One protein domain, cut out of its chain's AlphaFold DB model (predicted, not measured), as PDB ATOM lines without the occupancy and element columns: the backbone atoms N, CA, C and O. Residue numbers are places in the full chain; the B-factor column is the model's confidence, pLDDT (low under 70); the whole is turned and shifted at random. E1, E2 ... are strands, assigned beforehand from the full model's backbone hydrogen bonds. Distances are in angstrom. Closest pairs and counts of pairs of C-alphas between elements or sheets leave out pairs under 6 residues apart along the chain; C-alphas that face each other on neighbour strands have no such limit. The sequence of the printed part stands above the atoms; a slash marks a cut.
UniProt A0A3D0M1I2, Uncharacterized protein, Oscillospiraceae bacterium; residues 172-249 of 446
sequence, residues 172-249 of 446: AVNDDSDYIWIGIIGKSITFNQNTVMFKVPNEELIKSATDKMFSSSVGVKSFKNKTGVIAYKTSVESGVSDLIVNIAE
ATOM      1  N   ALA A 172      36.329  -4.918 -32.991       90.56
ATOM      2  CA  ALA A 172      35.041  -4.255 -32.904       90.56
ATOM      3  C   ALA A 172      34.903  -3.521 -31.573       90.56
ATOM      4  O   ALA A 172      35.445  -3.939 -30.547       90.56
ATOM      5  N   VAL A 173      34.125  -2.446 -31.611       89.56
ATOM      6  CA  VAL A 173      33.698  -1.675 -30.448       89.56
ATOM      7  C   VAL A 173      32.194  -1.501 -30.557       89.56
ATOM      8  O   VAL A 173      31.685  -1.254 -31.650       89.56
ATOM      9  N   ASN A 174      31.485  -1.652 -29.447       83.06
ATOM     10  CA  ASN A 174      30.043  -1.473 -29.403       83.06
ATOM     11  C   ASN A 174      29.626  -0.788 -28.098       83.06
ATOM     12  O   ASN A 174      30.265  -0.983 -27.066       83.06
ATOM     13  N   ASP A 175      28.568   0.012 -28.135       77.38
ATOM     14  CA  ASP A 175      27.871   0.528 -26.952       77.38
ATOM     15  C   ASP A 175      26.686  -0.368 -26.549       77.38
ATOM     16  O   ASP A 175      26.180  -0.283 -25.426       77.38
ATOM     17  N   ASP A 176      26.292  -1.274 -27.444       65.81
ATOM     18  CA  ASP A 176      25.194  -2.204 -27.289       65.81
ATOM     19  C   ASP A 176      25.677  -3.638 -27.020       65.81
ATOM     20  O   ASP A 176      26.630  -4.153 -27.613       65.81
ATOM     21  N   SER A 177      24.970  -4.302 -26.110       62.22
ATOM     22  CA  SER A 177      25.213  -5.691 -25.711       62.22
ATOM     23  C   SER A 177      24.067  -6.623 -26.102       62.22
ATOM     24  O   SER A 177      24.068  -7.793 -25.719       62.22
ATOM     25  N   ASP A 178      23.103  -6.141 -26.892       59.22
ATOM     26  CA  ASP A 178      22.030  -6.974 -27.417       59.22
ATOM     27  C   ASP A 178      22.626  -8.213 -28.140       59.22
ATOM     28  O   ASP A 178      23.645  -8.118 -28.833       59.22
ATOM     29  N   TYR A 179      21.981  -9.379 -27.977       56.22
ATOM     30  CA  TYR A 179      22.262 -10.692 -28.612       56.22
ATOM     31  C   TYR A 179      23.200 -11.711 -27.918       56.22
ATOM     32  O   TYR A 179      23.415 -12.788 -28.479       56.22
ATOM     33  N   ILE A 180      23.659 -11.493 -26.677       61.47
ATOM     34  CA  ILE A 180      24.627 -12.391 -25.987       61.47
ATOM     35  C   ILE A 180      24.249 -13.889 -26.026       61.47
ATOM     36  O   ILE A 180      25.111 -14.746 -26.204       61.47
ATOM     37  N   TRP A 181      22.964 -14.233 -25.908       57.31
ATOM     38  CA  TRP A 181      22.502 -15.625 -25.789       57.31
ATOM     39  C   TRP A 181      22.712 -16.504 -27.030       57.31
ATOM     40  O   TRP A 181      22.626 -17.724 -26.917       57.31
ATOM     41  N   ILE A 182      23.008 -15.917 -28.193       65.69
ATOM     42  CA  ILE A 182      23.252 -16.662 -29.441       65.69
ATOM     43  C   ILE A 182      24.729 -16.668 -29.864       65.69
ATOM     44  O   ILE A 182      25.038 -17.025 -30.999       65.69
ATOM     45  N   GLY A 183      25.650 -16.274 -28.974       74.56
ATOM     46  CA  GLY A 183      27.088 -16.224 -29.280       74.56
ATOM     47  C   GLY A 183      27.511 -14.991 -30.087       74.56
ATOM     48  O   GLY A 183      28.555 -15.009 -30.741       74.56
ATOM     49  N   ILE A 184      26.698 -13.927 -30.067       81.50
ATOM     50  CA  ILE A 184      26.949 -12.670 -30.783       81.50
ATOM     51  C   ILE A 184      26.689 -11.490 -29.841       81.50
ATOM     52  O   ILE A 184      25.662 -11.451 -29.190       81.50
ATOM     53  N   ILE A 185      27.568 -10.497 -29.776       81.44
ATOM     54  CA  ILE A 185      27.350  -9.248 -29.036       81.44
ATOM     55  C   ILE A 185      27.212  -8.111 -30.044       81.44
ATOM     56  O   ILE A 185      27.998  -8.005 -30.993       81.44
ATOM     57  N   GLY A 186      26.182  -7.280 -29.879       78.12
ATOM     58  CA  GLY A 186      26.006  -6.075 -30.686       78.12
ATOM     59  C   GLY A 186      25.968  -6.369 -32.193       78.12
ATOM     60  O   GLY A 186      26.529  -5.629 -33.006       78.12
ATOM     61  N   LYS A 187      25.364  -7.512 -32.561       77.56
ATOM     62  CA  LYS A 187      25.171  -8.031 -33.935       77.56
ATOM     63  C   LYS A 187      26.439  -8.371 -34.735       77.56
ATOM     64  O   LYS A 187      26.314  -8.909 -35.830       77.56
ATOM     65  N   SER A 188      27.634  -8.065 -34.235       82.88
ATOM     66  CA  SER A 188      28.879  -8.100 -35.024       82.88
ATOM     67  C   SER A 188      30.061  -8.761 -34.313       82.88
ATOM     68  O   SER A 188      31.013  -9.172 -34.974       82.88
ATOM     69  N   ILE A 189      30.001  -8.910 -32.989       87.62
ATOM     70  CA  ILE A 189      31.063  -9.525 -32.191       87.62
ATOM     71  C   ILE A 189      30.691 -10.977 -31.917       87.62
ATOM     72  O   ILE A 189      29.851 -11.257 -31.072       87.62
ATOM     73  N   THR A 190      31.313 -11.919 -32.605       87.25
ATOM     74  CA  THR A 190      31.118 -13.357 -32.371       87.25
ATOM     75  C   THR A 190      32.052 -13.861 -31.270       87.25
ATOM     76  O   THR A 190      33.217 -13.456 -31.182       87.25
ATOM     77  N   PHE A 191      31.557 -14.772 -30.435       85.19
ATOM     78  CA  PHE A 191      32.319 -15.398 -29.353       85.19
ATOM     79  C   PHE A 191      31.934 -16.874 -29.185       85.19
ATOM     80  O   PHE A 191      30.887 -17.313 -29.659       85.19
ATOM     81  N   ASN A 192      32.787 -17.660 -28.531       80.88
ATOM     82  CA  ASN A 192      32.526 -19.072 -28.251       80.88
ATOM     83  C   ASN A 192      32.957 -19.450 -26.822       80.88
ATOM     84  O   ASN A 192      33.250 -18.588 -25.995       80.88
ATOM     85  N   GLN A 193      32.980 -20.751 -26.522       77.31
ATOM     86  CA  GLN A 193      33.366 -21.277 -25.207       77.31
ATOM     87  C   GLN A 193      34.841 -21.067 -24.842       77.31
ATOM     88  O   GLN A 193      35.193 -21.301 -23.696       77.31
ATOM     89  N   ASN A 194      35.673 -20.629 -25.788       81.31
ATOM     90  CA  ASN A 194      37.100 -20.382 -25.606       81.31
ATOM     91  C   ASN A 194      37.428 -18.882 -25.518       81.31
ATOM     92  O   ASN A 194      38.547 -18.522 -25.160       81.31
ATOM     93  N   THR A 195      36.470 -18.004 -25.830       85.00
ATOM     94  CA  THR A 195      36.641 -16.554 -25.717       85.00
ATOM     95  C   THR A 195      36.767 -16.157 -24.250       85.00
ATOM     96  O   THR A 195      35.864 -16.428 -23.450       85.00
ATOM     97  N   VAL A 196      37.860 -15.476 -23.905       87.56
ATOM     98  CA  VAL A 196      38.037 -14.861 -22.586       87.56
ATOM     99  C   VAL A 196      37.185 -13.605 -22.520       87.56
ATOM    100  O   VAL A 196      37.175 -12.795 -23.445       87.56
ATOM    101  N   MET A 197      36.462 -13.418 -21.423       85.69
ATOM    102  CA  MET A 197      35.640 -12.232 -21.235       85.69
ATOM    103  C   MET A 197      35.956 -11.571 -19.907       85.69
ATOM    104  O   MET A 197      35.855 -12.216 -18.868       85.69
ATOM    105  N   PHE A 198      36.312 -10.289 -19.946       88.19
ATOM    106  CA  PHE A 198      36.502  -9.444 -18.775       88.19
ATOM    107  C   PHE A 198      35.322  -8.495 -18.617       88.19
ATOM    108  O   PHE A 198      34.989  -7.765 -19.545       88.19
ATOM    109  N   LYS A 199      34.724  -8.471 -17.428       85.19
ATOM    110  CA  LYS A 199      33.860  -7.389 -16.968       85.19
ATOM    111  C   LYS A 199      34.707  -6.465 -16.105       85.19
ATOM    112  O   LYS A 199      35.341  -6.918 -15.155       85.19
ATOM    113  N   VAL A 200      34.747  -5.189 -16.457       85.88
ATOM    114  CA  VAL A 200      35.603  -4.188 -15.814       85.88
ATOM    115  C   VAL A 200      34.768  -2.964 -15.434       85.88
ATOM    116  O   VAL A 200      33.783  -2.671 -16.118       85.88
ATOM    117  N   PRO A 201      35.127  -2.228 -14.371       83.19
ATOM    118  CA  PRO A 201      34.462  -0.978 -14.046       83.19
ATOM    119  C   PRO A 201      34.766   0.093 -15.102       83.19
ATOM    120  O   PRO A 201      35.737  -0.005 -15.860       83.19
ATOM    121  N   ASN A 202      33.952   1.148 -15.121       82.69
ATOM    122  CA  ASN A 202      34.214   2.325 -15.945       82.69
ATOM    123  C   ASN A 202      35.566   2.995 -15.605       82.69
ATOM    124  O   ASN A 202      36.143   2.802 -14.532       82.69
ATOM    125  N   GLU A 203      36.075   3.799 -16.544       83.69
ATOM    126  CA  GLU A 203      37.419   4.391 -16.481       83.69
ATOM    127  C   GLU A 203      37.667   5.217 -15.206       83.69
ATOM    128  O   GLU A 203      38.771   5.191 -14.658       83.69
ATOM    129  N   GLU A 204      36.641   5.906 -14.704       83.00
ATOM    130  CA  GLU A 204      36.724   6.739 -13.498       83.00
ATOM    131  C   GLU A 204      37.023   5.918 -12.238       83.00
ATOM    132  O   GLU A 204      37.749   6.376 -11.354       83.00
ATOM    133  N   LEU A 205      36.523   4.681 -12.176       82.06
ATOM    134  CA  LEU A 205      36.661   3.807 -11.015       82.06
ATOM    135  C   LEU A 205      37.905   2.911 -11.072       82.06
ATOM    136  O   LEU A 205      38.350   2.444 -10.025       82.06
ATOM    137  N   ILE A 206      38.524   2.693 -12.242       84.00
ATOM    138  CA  ILE A 206      39.625   1.718 -12.424       84.00
ATOM    139  C   ILE A 206      40.767   1.892 -11.414       84.00
ATOM    140  O   ILE A 206      41.324   0.904 -10.935       84.00
ATOM    141  N   LYS A 207      41.153   3.128 -11.074       77.00
ATOM    142  CA  LYS A 207      42.295   3.363 -10.169       77.00
ATOM    143  C   LYS A 207      42.011   2.903  -8.735       77.00
ATOM    144  O   LYS A 207      42.892   2.315  -8.102       77.00
ATOM    145  N   SER A 208      40.801   3.154  -8.242       76.56
ATOM    146  CA  SER A 208      40.350   2.801  -6.890       76.56
ATOM    147  C   SER A 208      39.632   1.455  -6.819       76.56
ATOM    148  O   SER A 208      39.263   1.031  -5.729       76.56
ATOM    149  N   ALA A 209      39.415   0.799  -7.958       79.44
ATOM    150  CA  ALA A 209      38.646  -0.427  -8.026       79.44
ATOM    151  C   ALA A 209      39.317  -1.582  -7.270       79.44
ATOM    152  O   ALA A 209      40.541  -1.757  -7.311       79.44
ATOM    153  N   THR A 210      38.478  -2.365  -6.599       79.50
ATOM    154  CA  THR A 210      38.823  -3.607  -5.900       79.50
ATOM    155  C   THR A 210      38.508  -4.809  -6.786       79.50
ATOM    156  O   THR A 210      37.817  -4.663  -7.793       79.50
ATOM    157  N   ASP A 211      38.973  -6.006  -6.414       77.12
ATOM    158  CA  ASP A 211      38.720  -7.237  -7.183       77.12
ATOM    159  C   ASP A 211      37.240  -7.474  -7.483       77.12
ATOM    160  O   ASP A 211      36.903  -7.897  -8.581       77.12
ATOM    161  N   LYS A 212      36.357  -7.105  -6.552       72.12
ATOM    162  CA  LYS A 212      34.898  -7.267  -6.663       72.12
ATOM    163  C   LYS A 212      34.254  -6.479  -7.799       72.12
ATOM    164  O   LYS A 212      33.149  -6.783  -8.242       72.12
ATOM    165  N   MET A 213      34.941  -5.441  -8.266       76.25
ATOM    166  CA  MET A 213      34.507  -4.625  -9.396       76.25
ATOM    167  C   MET A 213      34.860  -5.256 -10.746       76.25
ATOM    168  O   MET A 213      34.392  -4.784 -11.783       76.25
ATOM    169  N   PHE A 214      35.676  -6.310 -10.740       81.06
ATOM    170  CA  PHE A 214      36.109  -7.028 -11.923       81.06
ATOM    171  C   PHE A 214      35.560  -8.448 -11.923       81.06
ATOM    172  O   PHE A 214      35.396  -9.078 -10.883       81.06
ATOM    173  N   SER A 215      35.337  -8.997 -13.109       79.88
ATOM    174  CA  SER A 215      35.212 -10.441 -13.250       79.88
ATOM    175  C   SER A 215      35.714 -10.947 -14.577       79.88
ATOM    176  O   SER A 215      35.859 -10.200 -15.546       79.88
ATOM    177  N   SER A 216      36.007 -12.242 -14.611       79.19
ATOM    178  CA  SER A 216      36.437 -12.924 -15.810       79.19
ATOM    179  C   SER A 216      35.708 -14.248 -15.968       79.19
ATOM    180  O   SER A 216      35.276 -14.876 -14.999       79.19
ATOM    181  N   SER A 217      35.527 -14.661 -17.215       70.44
ATOM    182  CA  SER A 217      34.933 -15.950 -17.556       70.44
ATOM    183  C   SER A 217      35.447 -16.431 -18.908       70.44
ATOM    184  O   SER A 217      36.010 -15.650 -19.678       70.44
ATOM    185  N   VAL A 218      35.258 -17.721 -19.182       67.25
ATOM    186  CA  VAL A 218      35.434 -18.300 -20.517       67.25
ATOM    187  C   VAL A 218      34.087 -18.845 -20.956       67.25
ATOM    188  O   VAL A 218      33.447 -19.578 -20.200       67.25
ATOM    189  N   GLY A 219      33.641 -18.473 -22.153       57.19
ATOM    190  CA  GLY A 219      32.317 -18.865 -22.629       57.19
ATOM    191  C   GLY A 219      31.155 -18.165 -21.916       57.19
ATOM    192  O   GLY A 219      31.318 -17.450 -20.931       57.19
ATOM    193  N   VAL A 220      29.963 -18.316 -22.497       53.75
ATOM    194  CA  VAL A 220      28.746 -17.534 -22.211       53.75
ATOM    195  C   VAL A 220      28.460 -17.376 -20.708       53.75
ATOM    196  O   VAL A 220      28.064 -18.325 -20.033       53.75
ATOM    197  N   LYS A 221      28.508 -16.128 -20.230       53.66
ATOM    198  CA  LYS A 221      27.663 -15.616 -19.144       53.66
ATOM    199  C   LYS A 221      27.019 -14.307 -19.601       53.66
ATOM    200  O   LYS A 221      27.603 -13.546 -20.366       53.66
ATOM    201  N   SER A 222      25.781 -14.082 -19.172       52.44
ATOM    202  CA  SER A 222      24.996 -12.891 -19.500       52.44
ATOM    203  C   SER A 222      25.702 -11.621 -19.022       52.44
ATOM    204  O   SER A 222      25.906 -11.446 -17.823       52.44
ATOM    205  N   PHE A 223      25.988 -10.693 -19.932       55.84
ATOM    206  CA  PHE A 223      26.336  -9.321 -19.575       55.84
ATOM    207  C   PHE A 223      25.065  -8.485 -19.529       55.84
ATOM    208  O   PHE A 223      24.424  -8.252 -20.549       55.84
ATOM    209  N   LYS A 224      24.685  -8.038 -18.336       52.47
ATOM    210  CA  LYS A 224      23.742  -6.933 -18.183       52.47
ATOM    211  C   LYS A 224      24.535  -5.735 -17.650       52.47
ATOM    212  O   LYS A 224      25.410  -5.936 -16.804       52.47
ATOM    213  N   ASN A 225      24.223  -4.548 -18.175       54.38
ATOM    214  CA  ASN A 225      24.793  -3.206 -17.928       54.38
ATOM    215  C   ASN A 225      25.548  -2.656 -19.151       54.38
ATOM    216  O   ASN A 225      26.447  -3.292 -19.693       54.38
ATOM    217  N   LYS A 226      25.109  -1.472 -19.599       58.91
ATOM    218  CA  LYS A 226      25.421  -0.858 -20.894       58.91
ATOM    219  C   LYS A 226      26.399   0.307 -20.733       58.91
ATOM    220  O   LYS A 226      25.941   1.430 -20.563       58.91
ATOM    221  N   THR A 227      27.712   0.079 -20.812       64.31
ATOM    222  CA  THR A 227      28.650   1.206 -21.011       64.31
ATOM    223  C   THR A 227      29.753   0.981 -22.042       64.31
ATOM    224  O   THR A 227      30.369   1.954 -22.476       64.31
ATOM    225  N   GLY A 228      29.956  -0.243 -22.534       81.44
ATOM    226  CA  GLY A 228      30.767  -0.476 -23.728       81.44
ATOM    227  C   GLY A 228      31.337  -1.880 -23.821       81.44
ATOM    228  O   GLY A 228      31.592  -2.532 -22.815       81.44
ATOM    229  N   VAL A 229      31.583  -2.340 -25.041       86.44
ATOM    230  CA  VAL A 229      32.241  -3.611 -25.330       86.44
ATOM    231  C   VAL A 229      33.372  -3.360 -26.316       86.44
ATOM    232  O   VAL A 229      33.164  -2.736 -27.353       86.44
ATOM    233  N   ILE A 230      34.563  -3.871 -26.010       91.12
ATOM    234  CA  ILE A 230      35.695  -3.904 -26.938       91.12
ATOM    235  C   ILE A 230      36.069  -5.365 -27.169       91.12
ATOM    236  O   ILE A 230      36.370  -6.088 -26.219       91.12
ATOM    237  N   ALA A 231      36.041  -5.797 -28.423       92.19
ATOM    238  CA  ALA A 231      36.409  -7.147 -28.824       92.19
ATOM    239  C   ALA A 231      37.792  -7.164 -29.464       92.19
ATOM    240  O   ALA A 231      38.138  -6.275 -30.251       92.19
ATOM    241  N   TYR A 232      38.547  -8.210 -29.147       94.06
ATOM    242  CA  TYR A 232      39.910  -8.393 -29.592       94.06
ATOM    243  C   TYR A 232      40.118  -9.769 -30.216       94.06
ATOM    244  O   TYR A 232      39.525 -10.768 -29.794       94.06
ATOM    245  N   LYS A 233      41.022  -9.817 -31.191       92.19
ATOM    246  CA  LYS A 233      41.547 -11.050 -31.781       92.19
ATOM    247  C   LYS A 233      43.061 -11.020 -31.792       92.19
ATOM    248  O   LYS A 233      43.675  -9.961 -31.737       92.19
ATOM    249  N   THR A 234      43.627 -12.205 -31.878       88.56
ATOM    250  CA  THR A 234      45.054 -12.461 -32.009       88.56
ATOM    251  C   THR A 234      45.387 -12.995 -33.394       88.56
ATOM    252  O   THR A 234      46.422 -12.661 -33.953       88.56
ATOM    253  N   SER A 235      44.470 -13.760 -33.995       81.44
ATOM    254  CA  SER A 235      44.572 -14.237 -35.374       81.44
ATOM    255  C   SER A 235      43.645 -13.458 -36.306       81.44
ATOM    256  O   SER A 235      42.466 -13.250 -36.012       81.44
ATOM    257  N   VAL A 236      44.170 -13.086 -37.476       73.56
ATOM    258  CA  VAL A 236      43.403 -12.458 -38.566       73.56
ATOM    259  C   VAL A 236      42.474 -13.441 -39.289       73.56
ATOM    260  O   VAL A 236      41.549 -13.015 -39.974       73.56
ATOM    261  N   GLU A 237      42.688 -14.749 -39.125       76.94
ATOM    262  CA  GLU A 237      41.911 -15.795 -39.803       76.94
ATOM    263  C   GLU A 237      40.685 -16.247 -38.993       76.94
ATOM    264  O   GLU A 237      39.760 -16.852 -39.538       76.94
ATOM    265  N   SER A 238      40.646 -15.948 -37.688       77.81
ATOM    266  CA  SER A 238      39.545 -16.373 -36.822       77.81
ATOM    267  C   SER A 238      38.299 -15.523 -37.045       77.81
ATOM    268  O   SER A 238      38.307 -14.295 -36.924       77.81
ATOM    269  N   GLY A 239      37.168 -16.190 -37.275       79.50
ATOM    270  CA  GLY A 239      35.853 -15.556 -37.265       79.50
ATOM    271  C   GLY A 239      35.412 -15.108 -35.871       79.50
ATOM    272  O   GLY A 239      34.561 -14.232 -35.791       79.50
ATOM    273  N   VAL A 240      36.012 -15.636 -34.799       86.75
ATOM    274  CA  VAL A 240      35.579 -15.512 -33.396       86.75
ATOM    275  C   VAL A 240      36.566 -14.669 -32.582       86.75
ATOM    276  O   VAL A 240      37.755 -14.648 -32.886       86.75
ATOM    277  N   SER A 241      36.069 -13.937 -31.584       89.88
ATOM    278  CA  SER A 241      36.891 -13.093 -30.703       89.88
ATOM    279  C   SER A 241      37.677 -13.938 -29.693       89.88
ATOM    280  O   SER A 241      37.130 -14.895 -29.142       89.88
ATOM    281  N   ASP A 242      38.922 -13.561 -29.406       90.12
ATOM    282  CA  ASP A 242      39.762 -14.245 -28.408       90.12
ATOM    283  C   ASP A 242      39.585 -13.632 -27.013       90.12
ATOM    284  O   ASP A 242      39.564 -14.346 -26.009       90.12
ATOM    285  N   LEU A 243      39.398 -12.309 -26.962       92.00
ATOM    286  CA  LEU A 243      39.132 -11.550 -25.745       92.00
ATOM    287  C   LEU A 243      37.996 -10.552 -25.978       92.00
ATOM    288  O   LEU A 243      37.949  -9.870 -27.000       92.00
ATOM    289  N   ILE A 244      37.109 -10.416 -25.000       90.06
ATOM    290  CA  ILE A 244      36.087  -9.371 -24.954       90.06
ATOM    291  C   ILE A 244      36.204  -8.637 -23.623       90.06
ATOM    292  O   ILE A 244      36.223  -9.257 -22.565       90.06
ATOM    293  N   VAL A 245      36.260  -7.310 -23.670       90.12
ATOM    294  CA  VAL A 245      36.202  -6.450 -22.488       90.12
ATOM    295  C   VAL A 245      34.855  -5.745 -22.476       90.12
ATOM    296  O   VAL A 245      34.593  -4.893 -23.321       90.12
ATOM    297  N   ASN A 246      34.017  -6.102 -21.513       85.38
ATOM    298  CA  ASN A 246      32.792  -5.402 -21.177       85.38
ATOM    299  C   ASN A 246      33.083  -4.380 -20.077       85.38
ATOM    300  O   ASN A 246      33.474  -4.735 -18.964       85.38
ATOM    301  N   ILE A 247      32.876  -3.115 -20.400       84.19
ATOM    302  CA  ILE A 247      32.925  -2.012 -19.459       84.19
ATOM    303  C   ILE A 247      31.520  -1.879 -18.895       84.19
ATOM    304  O   ILE A 247      30.560  -1.693 -19.645       84.19
ATOM    305  N   ALA A 248      31.418  -2.013 -17.576       73.75
ATOM    306  CA  ALA A 248      30.165  -1.984 -16.858       73.75
ATOM    307  C   ALA A 248      30.127  -0.793 -15.899       73.75
ATOM    308  O   ALA A 248      31.044  -0.553 -15.110       73.75
ATOM    309  N   GLU A 249      29.011  -0.074 -15.926       66.38
ATOM    310  CA  GLU A 249      28.615   0.750 -14.795       66.38
ATOM    311  C   GLU A 249      28.281  -0.160 -13.613       66.38
ATOM    312  O   GLU A 249      27.385  -1.012 -13.680       66.38
TER     313      GLU A 249
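This is residues 172 to 249 of the 446 residues of an uncharacterized protein of Oscillospiraceae bacterium (UniProt A0A3D0M1I2). With little regular structure, the domain is a single twisted five-strand sheet, one face covered by loops of residues 175 to 192 and 219 to 227, the other bare. Loops 202 to 214 and 234 to 242 extend beyond opposite ends of the strands. The 78 printed residues include five named strands, E1 to E5, and no named helix; the mixed sheet's order is E1 E4 E5 E2 E3. The class is all strand, with 25 residues in named elements; the whole is compact, radius of gyration of the C-alphas 12.2 A, spanning 38 by 23 by 19 A.

Inner strands E5, residues 243 to 248, and E2, residues 196 to 201, are parallel at 23 degrees, with N 198 and O 244 2.8 A apart. E4, residues 228 to 233, forms an antiparallel hairpin with E5; N 230 and O 245 are 2.9 A apart. E3, residues 215 to 218, forms another with E2; N 199 and O 215 are 2.8 A apart. Edge strand E1, residues 172 to 174, is antiparallel to E4; N 229 and O 174 are 2.8 A apart.

E1 begins at C-alpha 172 (35.041, -4.255, -32.904); E5, 15.8 A long, ends at C-alpha 248 (30.165, -1.984, -16.858). E4 measures 17.1 A and E2 16.7 A.

The farthest C-alphas, Ser 208 and Glu 237, are 37.8 A apart. The printed part has no cut; links E1 to E2 and E2 to E3 are long. pLDDT is under 70 at residues 176 to 182, 218 to 227 and 249.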